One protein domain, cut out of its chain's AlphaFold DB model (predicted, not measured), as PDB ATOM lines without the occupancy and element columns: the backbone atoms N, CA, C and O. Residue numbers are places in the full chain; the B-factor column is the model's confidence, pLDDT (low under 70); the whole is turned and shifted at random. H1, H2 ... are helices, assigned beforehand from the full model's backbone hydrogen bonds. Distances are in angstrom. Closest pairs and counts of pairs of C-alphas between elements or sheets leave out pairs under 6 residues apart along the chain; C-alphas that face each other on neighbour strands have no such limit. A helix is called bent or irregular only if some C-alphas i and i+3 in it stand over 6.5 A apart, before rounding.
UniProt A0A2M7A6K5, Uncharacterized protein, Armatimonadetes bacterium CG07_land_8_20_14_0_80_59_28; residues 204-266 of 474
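Overview. This is residues 204 to 266 of the 474 residues of an uncharacterized protein of Armatimonadetes bacterium CG07_land_8_20_14_0_80_59_28 (UniProt A0A2M7A6K5). One long helix, H4, makes a side of this domain, and three short helices make a loose arch beside its first half and middle: H1 stands crosswise on the middle of H4, H3 meets H4 near its beginning, and H2 lies between H1 and H3, away from H4. The printed part has 63 residues, with four named helices in the order H1, H2, H3, H4 and no named strand; the class is all helix. The whole is compact, with a radius of gyration of the C-alphas of 11.8 A, and its C-alphas span 34 by 24 by 17 A along their three main axes.

Along the chain. Begin at Ala 204 and go on to C-alpha 209 at (2.924, -46.961, 36.046), where H1 starts; it covers residues 209 to 216 and measures 11.3 A from first to last C-alpha. H1 is irregular: C-alphas 210 and 213 are 7.3 A apart. Next find C-alpha 224 at (1.782, -26.150, 36.660), from which H2, residues 224 to 233, runs 14.2 A. H3, residues 235 to 240, is 8.8 A long. H4, residues 244 to 261, runs 25.6 A and ends at C-alpha 261, at (12.954, -52.883, 30.124).

Arrangement. Look first at Ala 210 and Arg 252, whose C-alphas, 4.1 A apart, are the closest of H1 and H4. These helices touch and are about perpendicular, at 75 degrees; H4 touches H1 with residues 248 to 256 alone. Farther along, H1 and H2 are close but not clearly touching, their closest C-alphas being those of Ser 214 and Phe 226, 7.5 A apart; they run opposite ways at a steep tilt of 65 degrees. H2 and H3 are also close but not clearly touching: the closest C-alphas, of Ala 231 and His 238, are 6.9 A apart, and the lines are about perpendicular, at 79 degrees. H3 touches H4, the closest C-alphas being those of His 238 and Tyr 247, 6.8 A apart; they run opposite ways at a steep tilt of 56 degrees, and H4 touches H3 with residues 247 to 251 alone. H1 and H3 are apart, and so are H2 and H4. In the backbones of H2, H3 and H4 every O i to N i+4 pair is within hydrogen-bond range; in H1, 2 of 4 are, beside 3 of 5 O i to N i+3 pairs.

Size, cuts and confidence. The two C-alphas farthest apart are those of Gly 224 and Gly 266, at 35.2 A. The printed part has no cut. The links from H2 to H3 and from H3 to H4 are tight, and the link from H1 to H2, with 7 residues, is short. The mean pLDDT of the printed part is 91.0, and no printed residue is under 70.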
ATOM      1  N   ALA A 204       6.097 -46.483  46.078       72.44
ATOM      2  CA  ALA A 204       5.402 -45.292  46.578       72.44
ATOM      3  C   ALA A 204       4.108 -44.917  45.823       72.44
ATOM      4  O   ALA A 204       3.307 -44.132  46.329       72.44
ATOM      5  N   THR A 205       3.882 -45.458  44.626       74.81
ATOM      6  CA  THR A 205       2.723 -45.175  43.772       74.81
ATOM      7  C   THR A 205       1.748 -46.348  43.628       74.81
ATOM      8  O   THR A 205       0.779 -46.226  42.874       74.81
ATOM      9  N   GLY A 206       1.940 -47.440  44.381       75.38
ATOM     10  CA  GLY A 206       1.000 -48.564  44.442       75.38
ATOM     11  C   GLY A 206       0.911 -49.353  43.137       75.38
ATOM     12  O   GLY A 206      -0.187 -49.684  42.701       75.38
ATOM     13  N   ASP A 207       2.055 -49.601  42.493       83.62
ATOM     14  CA  ASP A 207       2.169 -50.346  41.228       83.62
ATOM     15  C   ASP A 207       1.465 -49.724  40.026       83.62
ATOM     16  O   ASP A 207       1.266 -50.398  39.022       83.62
ATOM     17  N   ASN A 208       1.109 -48.439  40.086       88.50
ATOM     18  CA  ASN A 208       0.494 -47.748  38.960       88.50
ATOM     19  C   ASN A 208       1.559 -47.046  38.095       88.50
ATOM     20  O   ASN A 208       2.011 -45.956  38.468       88.50
ATOM     21  N   PRO A 209       1.909 -47.574  36.902       91.81
ATOM     22  CA  PRO A 209       2.924 -46.961  36.046       91.81
ATOM     23  C   PRO A 209       2.528 -45.566  35.558       91.81
ATOM     24  O   PRO A 209       3.400 -44.751  35.279       91.81
ATOM     25  N   ALA A 210       1.229 -45.237  35.519       87.38
ATOM     26  CA  ALA A 210       0.758 -43.906  35.128       87.38
ATOM     27  C   ALA A 210       1.272 -42.800  36.063       87.38
ATOM     28  O   ALA A 210       1.320 -41.634  35.682       87.38
ATOM     29  N   ARG A 211       1.646 -43.168  37.297       87.50
ATOM     30  CA  ARG A 211       2.188 -42.265  38.316       87.50
ATOM     31  C   ARG A 211       3.714 -42.233  38.350       87.50
ATOM     32  O   ARG A 211       4.259 -41.483  39.159       87.50
ATOM     33  N   TYR A 212       4.391 -43.017  37.509       90.12
ATOM     34  CA  TYR A 212       5.853 -43.090  37.477       90.12
ATOM     35  C   TYR A 212       6.468 -41.691  37.368       90.12
ATOM     36  O   TYR A 212       7.199 -41.255  38.255       90.12
ATOM     37  N   ASP A 213       6.054 -40.937  36.354       88.56
ATOM     38  CA  ASP A 213       6.591 -39.609  36.066       88.56
ATOM     39  C   ASP A 213       6.299 -38.585  37.170       88.56
ATOM     40  O   ASP A 213       7.140 -37.743  37.482       88.56
ATOM     41  N   SER A 214       5.144 -38.679  37.838       83.31
ATOM     42  CA  SER A 214       4.823 -37.797  38.974       83.31
ATOM     43  C   SER A 214       5.711 -38.028  40.197       83.31
ATOM     44  O   SER A 214       5.735 -37.191  41.096       83.31
ATOM     45  N   TYR A 215       6.402 -39.170  40.241       81.50
ATOM     46  CA  TYR A 215       7.290 -39.545  41.334       81.50
ATOM     47  C   TYR A 215       8.763 -39.289  41.005       81.50
ATOM     48  O   TYR A 215       9.526 -38.911  41.890       81.50
ATOM     49  N   VAL A 216       9.168 -39.482  39.745       83.88
ATOM     50  CA  VAL A 216      10.574 -39.324  39.329       83.88
ATOM     51  C   VAL A 216      10.898 -37.954  38.734       83.88
ATOM     52  O   VAL A 216      12.072 -37.605  38.623       83.88
ATOM     53  N   SER A 217       9.891 -37.168  38.343       84.94
ATOM     54  CA  SER A 217      10.109 -35.800  37.868       84.94
ATOM     55  C   SER A 217      10.345 -34.824  39.026       84.94
ATOM     56  O   SER A 217      10.007 -35.077  40.181       84.94
ATOM     57  N   LEU A 218      10.922 -33.665  38.704       85.38
ATOM     58  CA  LEU A 218      11.203 -32.607  39.681       85.38
ATOM     59  C   LEU A 218       9.941 -31.886  40.179       85.38
ATOM     60  O   LEU A 218      10.005 -31.159  41.171       85.38
ATOM     61  N   TRP A 219       8.809 -32.037  39.487       89.94
ATOM     62  CA  TRP A 219       7.591 -31.287  39.771       89.94
ATOM     63  C   TRP A 219       6.526 -32.181  40.407       89.94
ATOM     64  O   TRP A 219       6.194 -33.222  39.842       89.94
ATOM     65  N   PRO A 220       5.905 -31.753  41.522       86.00
ATOM     66  CA  PRO A 220       4.803 -32.493  42.117       86.00
ATOM     67  C   PRO A 220       3.662 -32.708  41.123       86.00
ATOM     68  O   PRO A 220       3.312 -31.800  40.355       86.00
ATOM     69  N   GLY A 221       3.034 -33.882  41.194       84.94
ATOM     70  CA  GLY A 221       1.858 -34.205  40.393       84.94
ATOM     71  C   GLY A 221       0.775 -33.124  40.496       84.94
ATOM     72  O   GLY A 221       0.479 -32.608  41.572       84.94
ATOM     73  N   GLY A 222       0.202 -32.748  39.351       85.69
ATOM     74  CA  GLY A 222      -0.851 -31.730  39.257       85.69
ATOM     75  C   GLY A 222      -0.373 -30.272  39.279       85.69
ATOM     76  O   GLY A 222      -1.158 -29.382  38.940       85.69
ATOM     77  N   SER A 223       0.897 -30.008  39.609       93.25
ATOM     78  CA  SER A 223       1.467 -28.656  39.555       93.25
ATOM     79  C   SER A 223       1.541 -28.112  38.120       93.25
ATOM     80  O   SER A 223       1.584 -28.868  37.147       93.25
ATOM     81  N   GLY A 224       1.592 -26.784  37.972       95.75
ATOM     82  CA  GLY A 224       1.782 -26.150  36.660       95.75
ATOM     83  C   GLY A 224       3.091 -26.572  35.981       95.75
ATOM     84  O   GLY A 224       3.105 -26.801  34.776       95.75
ATOM     85  N   GLY A 225       4.160 -26.757  36.763       94.88
ATOM     86  CA  GLY A 225       5.443 -27.249  36.258       94.88
ATOM     87  C   GLY A 225       5.370 -28.687  35.747       94.88
ATOM     88  O   GLY A 225       5.876 -28.965  34.666       94.88
ATOM     89  N   PHE A 226       4.656 -29.574  36.451       93.62
ATOM     90  CA  PHE A 226       4.443 -30.946  35.983       93.62
ATOM     91  C   PHE A 226       3.655 -30.974  34.672       93.62
ATOM     92  O   PHE A 226       4.041 -31.676  33.747       93.62
ATOM     93  N   LYS A 227       2.599 -30.157  34.548       93.06
ATOM     94  CA  LYS A 227       1.817 -30.042  33.303       93.06
ATOM     95  C   LYS A 227       2.660 -29.543  32.126       93.06
ATOM     96  O   LYS A 227       2.531 -30.061  31.024       93.06
ATOM     97  N   ALA A 228       3.517 -28.546  32.357       94.38
ATOM     98  CA  ALA A 228       4.413 -28.025  31.327       94.38
ATOM     99  C   ALA A 228       5.461 -29.064  30.900       94.38
ATOM    100  O   ALA A 228       5.715 -29.227  29.709       94.38
ATOM    101  N   TRP A 229       6.038 -29.785  31.866       93.25
ATOM    102  CA  TRP A 229       6.964 -30.881  31.593       93.25
ATOM    103  C   TRP A 229       6.292 -32.013  30.810       93.25
ATOM    104  O   TRP A 229       6.832 -32.441  29.799       93.25
ATOM    105  N   ASP A 230       5.108 -32.453  31.228       93.06
ATOM    106  CA  ASP A 230       4.363 -33.553  30.610       93.06
ATOM    107  C   ASP A 230       4.007 -33.249  29.143       93.06
ATOM    108  O   ASP A 230       4.239 -34.075  28.259       93.06
ATOM    109  N   ALA A 231       3.559 -32.019  28.863       92.56
ATOM    110  CA  ALA A 231       3.315 -31.540  27.502       92.56
ATOM    111  C   ALA A 231       4.587 -31.534  26.634       92.56
ATOM    112  O   ALA A 231       4.535 -31.889  25.457       92.56
ATOM    113  N   ALA A 232       5.734 -31.158  27.209       92.94
ATOM    114  CA  ALA A 232       7.014 -31.138  26.504       92.94
ATOM    115  C   ALA A 232       7.632 -32.537  26.327       92.94
ATOM    116  O   ALA A 232       8.325 -32.782  25.342       92.94
ATOM    117  N   ALA A 233       7.401 -33.448  27.274       92.25
ATOM    118  CA  ALA A 233       7.936 -34.805  27.271       92.25
ATOM    119  C   ALA A 233       7.170 -35.738  26.319       92.25
ATOM    120  O   ALA A 233       7.766 -36.662  25.764       92.25
ATOM    121  N   TYR A 234       5.872 -35.486  26.110       93.44
ATOM    122  CA  TYR A 234       4.982 -36.338  25.315       93.44
ATOM    123  C   TYR A 234       4.189 -35.576  24.231       93.44
ATOM    124  O   TYR A 234       2.969 -35.742  24.148       93.44
ATOM    125  N   PRO A 235       4.830 -34.768  23.366       93.31
ATOM    126  CA  PRO A 235       4.115 -33.901  22.427       93.31
ATOM    127  C   PRO A 235       3.222 -34.688  21.455       93.31
ATOM    128  O   PRO A 235       2.046 -34.363  21.307       93.31
ATOM    129  N   LYS A 236       3.732 -35.775  20.857       91.88
ATOM    130  CA  LYS A 236       2.941 -36.614  19.937       91.88
ATOM    131  C   LYS A 236       1.837 -37.396  20.635       91.88
ATOM    132  O   LYS A 236       0.777 -37.609  20.061       91.88
ATOM    133  N   LEU A 237       2.065 -37.810  21.882       93.25
ATOM    134  CA  LEU A 237       1.051 -38.528  22.649       93.25
ATOM    135  C   LEU A 237      -0.136 -37.614  22.973       93.25
ATOM    136  O   LEU A 237      -1.278 -38.052  22.894       93.25
ATOM    137  N   HIS A 238       0.137 -36.345  23.301       93.44
ATOM    138  CA  HIS A 238      -0.891 -35.316  23.488       93.44
ATOM    139  C   HIS A 238      -1.668 -35.041  22.198       93.44
ATOM    140  O   HIS A 238      -2.892 -34.939  22.236       93.44
ATOM    141  N   GLU A 239      -0.978 -34.968  21.056       93.88
ATOM    142  CA  GLU A 239      -1.617 -34.812  19.743       93.88
ATOM    143  C   GLU A 239      -2.537 -35.998  19.410       93.88
ATOM    144  O   GLU A 239      -3.677 -35.812  18.983       93.88
ATOM    145  N   GLN A 240      -2.064 -37.220  19.655       94.00
ATOM    146  CA  GLN A 240      -2.791 -38.446  19.343       94.00
ATOM    147  C   GLN A 240      -3.963 -38.716  20.300       94.00
ATOM    148  O   GLN A 240      -4.996 -39.249  19.887       94.00
ATOM    149  N   TYR A 241      -3.822 -38.353  21.577       94.19
ATOM    150  CA  TYR A 241      -4.808 -38.612  22.623       94.19
ATOM    151  C   TYR A 241      -5.204 -37.314  23.345       94.19
ATOM    152  O   TYR A 241      -4.837 -37.109  24.500       94.19
ATOM    153  N   PRO A 242      -6.029 -36.447  22.730       90.50
ATOM    154  CA  PRO A 242      -6.442 -35.183  23.350       90.50
ATOM    155  C   PRO A 242      -7.385 -35.365  24.555       90.50
ATOM    156  O   PRO A 242      -7.670 -34.418  25.286       90.50
ATOM    157  N   GLN A 243      -7.913 -36.576  24.762       91.44
ATOM    158  CA  GLN A 243      -8.792 -36.904  25.880       91.44
ATOM    159  C   GLN A 243      -7.982 -37.492  27.038       91.44
ATOM    160  O   GLN A 243      -7.279 -38.486  26.871       91.44
ATOM    161  N   ALA A 244      -8.157 -36.938  28.242       84.94
ATOM    162  CA  ALA A 244      -7.369 -37.316  29.418       84.94
ATOM    163  C   ALA A 244      -7.368 -38.832  29.708       84.94
ATOM    164  O   ALA A 244      -6.333 -39.391  30.046       84.94
ATOM    165  N   GLY A 245      -8.502 -39.524  29.546       88.56
ATOM    166  CA  GLY A 245      -8.588 -40.960  29.840       88.56
ATOM    167  C   GLY A 245      -7.735 -41.839  28.916       88.56
ATOM    168  O   GLY A 245      -7.049 -42.745  29.387       88.56
ATOM    169  N   THR A 246      -7.755 -41.572  27.608       90.69
ATOM    170  CA  THR A 246      -6.975 -42.340  26.624       90.69
ATOM    171  C   THR A 246      -5.500 -41.953  26.649       90.69
ATOM    172  O   THR A 246      -4.650 -42.833  26.518       90.69
ATOM    173  N   TYR A 247      -5.198 -40.682  26.926       93.50
ATOM    174  CA  TYR A 247      -3.841 -40.205  27.183       93.50
ATOM    175  C   TYR A 247      -3.189 -40.947  28.355       93.50
ATOM    176  O   TYR A 247      -2.109 -41.518  28.218       93.50
ATOM    177  N   GLU A 248      -3.879 -41.015  29.497       91.94
ATOM    178  CA  GLU A 248      -3.380 -41.693  30.697       91.94
ATOM    179  C   GLU A 248      -3.188 -43.199  30.474       91.94
ATOM    180  O   GLU A 248      -2.203 -43.775  30.938       91.94
ATOM    181  N   ALA A 249      -4.088 -43.846  29.725       93.44
ATOM    182  CA  ALA A 249      -3.935 -45.252  29.353       93.44
ATOM    183  C   ALA A 249      -2.690 -45.484  28.480       93.44
ATOM    184  O   ALA A 249      -1.919 -46.409  28.748       93.44
ATOM    185  N   ALA A 250      -2.467 -44.626  27.480       94.94
ATOM    186  CA  ALA A 250      -1.294 -44.689  26.617       94.94
ATOM    187  C   ALA A 250      -0.001 -44.464  27.413       94.94
ATOM    188  O   ALA A 250       0.908 -45.297  27.366       94.94
ATOM    189  N   ARG A 251       0.055 -43.392  28.220       93.81
ATOM    190  CA  ARG A 251       1.217 -43.062  29.061       93.81
ATOM    191  C   ARG A 251       1.531 -44.184  30.047       93.81
ATOM    192  O   ARG A 251       2.689 -44.566  30.192       93.81
ATOM    193  N   ARG A 252       0.507 -44.772  30.679       94.75
ATOM    194  CA  ARG A 252       0.663 -45.929  31.575       94.75
ATOM    195  C   ARG A 252       1.348 -47.099  30.876       94.75
ATOM    196  O   ARG A 252       2.258 -47.684  31.454       94.75
ATOM    197  N   ASN A 253       0.920 -47.451  29.666       96.62
ATOM    198  CA  ASN A 253       1.478 -48.592  28.940       96.62
ATOM    199  C   ASN A 253       2.931 -48.330  28.498       96.62
ATOM    200  O   ASN A 253       3.773 -49.218  28.625       96.62
ATOM    201  N   LEU A 254       3.261 -47.100  28.088       96.38
ATOM    202  CA  LEU A 254       4.646 -46.702  27.792       96.38
ATOM    203  C   LEU A 254       5.548 -46.770  29.037       96.38
ATOM    204  O   LEU A 254       6.632 -47.358  28.987       96.38
ATOM    205  N   ALA A 255       5.078 -46.242  30.172       95.88
ATOM    206  CA  ALA A 255       5.774 -46.345  31.455       95.88
ATOM    207  C   ALA A 255       5.951 -47.805  31.900       95.88
ATOM    208  O   ALA A 255       7.018 -48.182  32.382       95.88
ATOM    209  N   HIS A 256       4.938 -48.651  31.687       97.06
ATOM    210  CA  HIS A 256       5.001 -50.081  31.990       97.06
ATOM    211  C   HIS A 256       6.108 -50.781  31.199       97.06
ATOM    212  O   HIS A 256       6.953 -51.448  31.793       97.06
ATOM    213  N   LEU A 257       6.163 -50.577  29.879       97.62
ATOM    214  CA  LEU A 257       7.220 -51.139  29.032       97.62
ATOM    215  C   LEU A 257       8.609 -50.649  29.452       97.62
ATOM    216  O   LEU A 257       9.537 -51.447  29.548       97.62
ATOM    217  N   PHE A 258       8.761 -49.355  29.745       97.31
ATOM    218  CA  PHE A 258      10.029 -48.801  30.227       97.31
ATOM    219  C   PHE A 258      10.502 -49.454  31.535       97.31
ATOM    220  O   PHE A 258      11.682 -49.784  31.692       97.31
ATOM    221  N   LEU A 259       9.582 -49.693  32.466       96.25
ATOM    222  CA  LEU A 259       9.885 -50.350  33.732       96.25
ATOM    223  C   LEU A 259      10.227 -51.833  33.542       96.25
ATOM    224  O   LEU A 259      11.182 -52.307  34.157       96.25
ATOM    225  N   LEU A 260       9.537 -52.544  32.644       97.12
ATOM    226  CA  LEU A 260       9.902 -53.913  32.256       97.12
ATOM    227  C   LEU A 260      11.307 -53.970  31.646       97.12
ATOM    228  O   LEU A 260      12.130 -54.786  32.066       97.12
ATOM    229  N   ARG A 261      11.619 -53.052  30.724       97.56
ATOM    230  CA  ARG A 261      12.954 -52.883  30.124       97.56
ATOM    231  C   ARG A 261      14.022 -52.602  31.176       97.56
ATOM    232  O   ARG A 261      15.129 -53.115  31.080       97.56
ATOM    233  N   SER A 262      13.677 -51.885  32.241       95.06
ATOM    234  CA  SER A 262      14.554 -51.646  33.398       95.06
ATOM    235  C   SER A 262      14.613 -52.824  34.386       95.06
ATOM    236  O   SER A 262      15.250 -52.731  35.435       95.06
ATOM    237  N   ARG A 263      13.956 -53.948  34.064       95.06
ATOM    238  CA  ARG A 263      13.757 -55.132  34.914       95.06
ATOM    239  C   ARG A 263      13.106 -54.818  36.263       95.06
ATOM    240  O   ARG A 263      13.365 -55.533  37.232       95.06
ATOM    241  N   ASN A 264      12.260 -53.792  36.352       94.75
ATOM    242  CA  ASN A 264      11.403 -53.592  37.521       94.75
ATOM    243  C   ASN A 264      10.575 -54.860  37.764       94.75
ATOM    244  O   ASN A 264       9.962 -55.377  36.827       94.75
ATOM    245  N   GLY A 265      10.582 -55.371  38.991       93.50
ATOM    246  CA  GLY A 265       9.891 -56.603  39.329       93.50
ATOM    247  C   GLY A 265      10.626 -57.533  40.287       93.50
ATOM    248  O   GLY A 265      11.527 -57.140  41.033       93.50
ATOM    249  N   GLY A 266      10.241 -58.806  40.214       92.25
ATOM    250  CA  GLY A 266      10.827 -59.902  40.981       92.25
ATOM    251  C   GLY A 266      10.027 -60.283  42.223       92.25
ATOM    252  O   GLY A 266       8.802 -60.196  42.230       92.25
TER     253      GLY A 266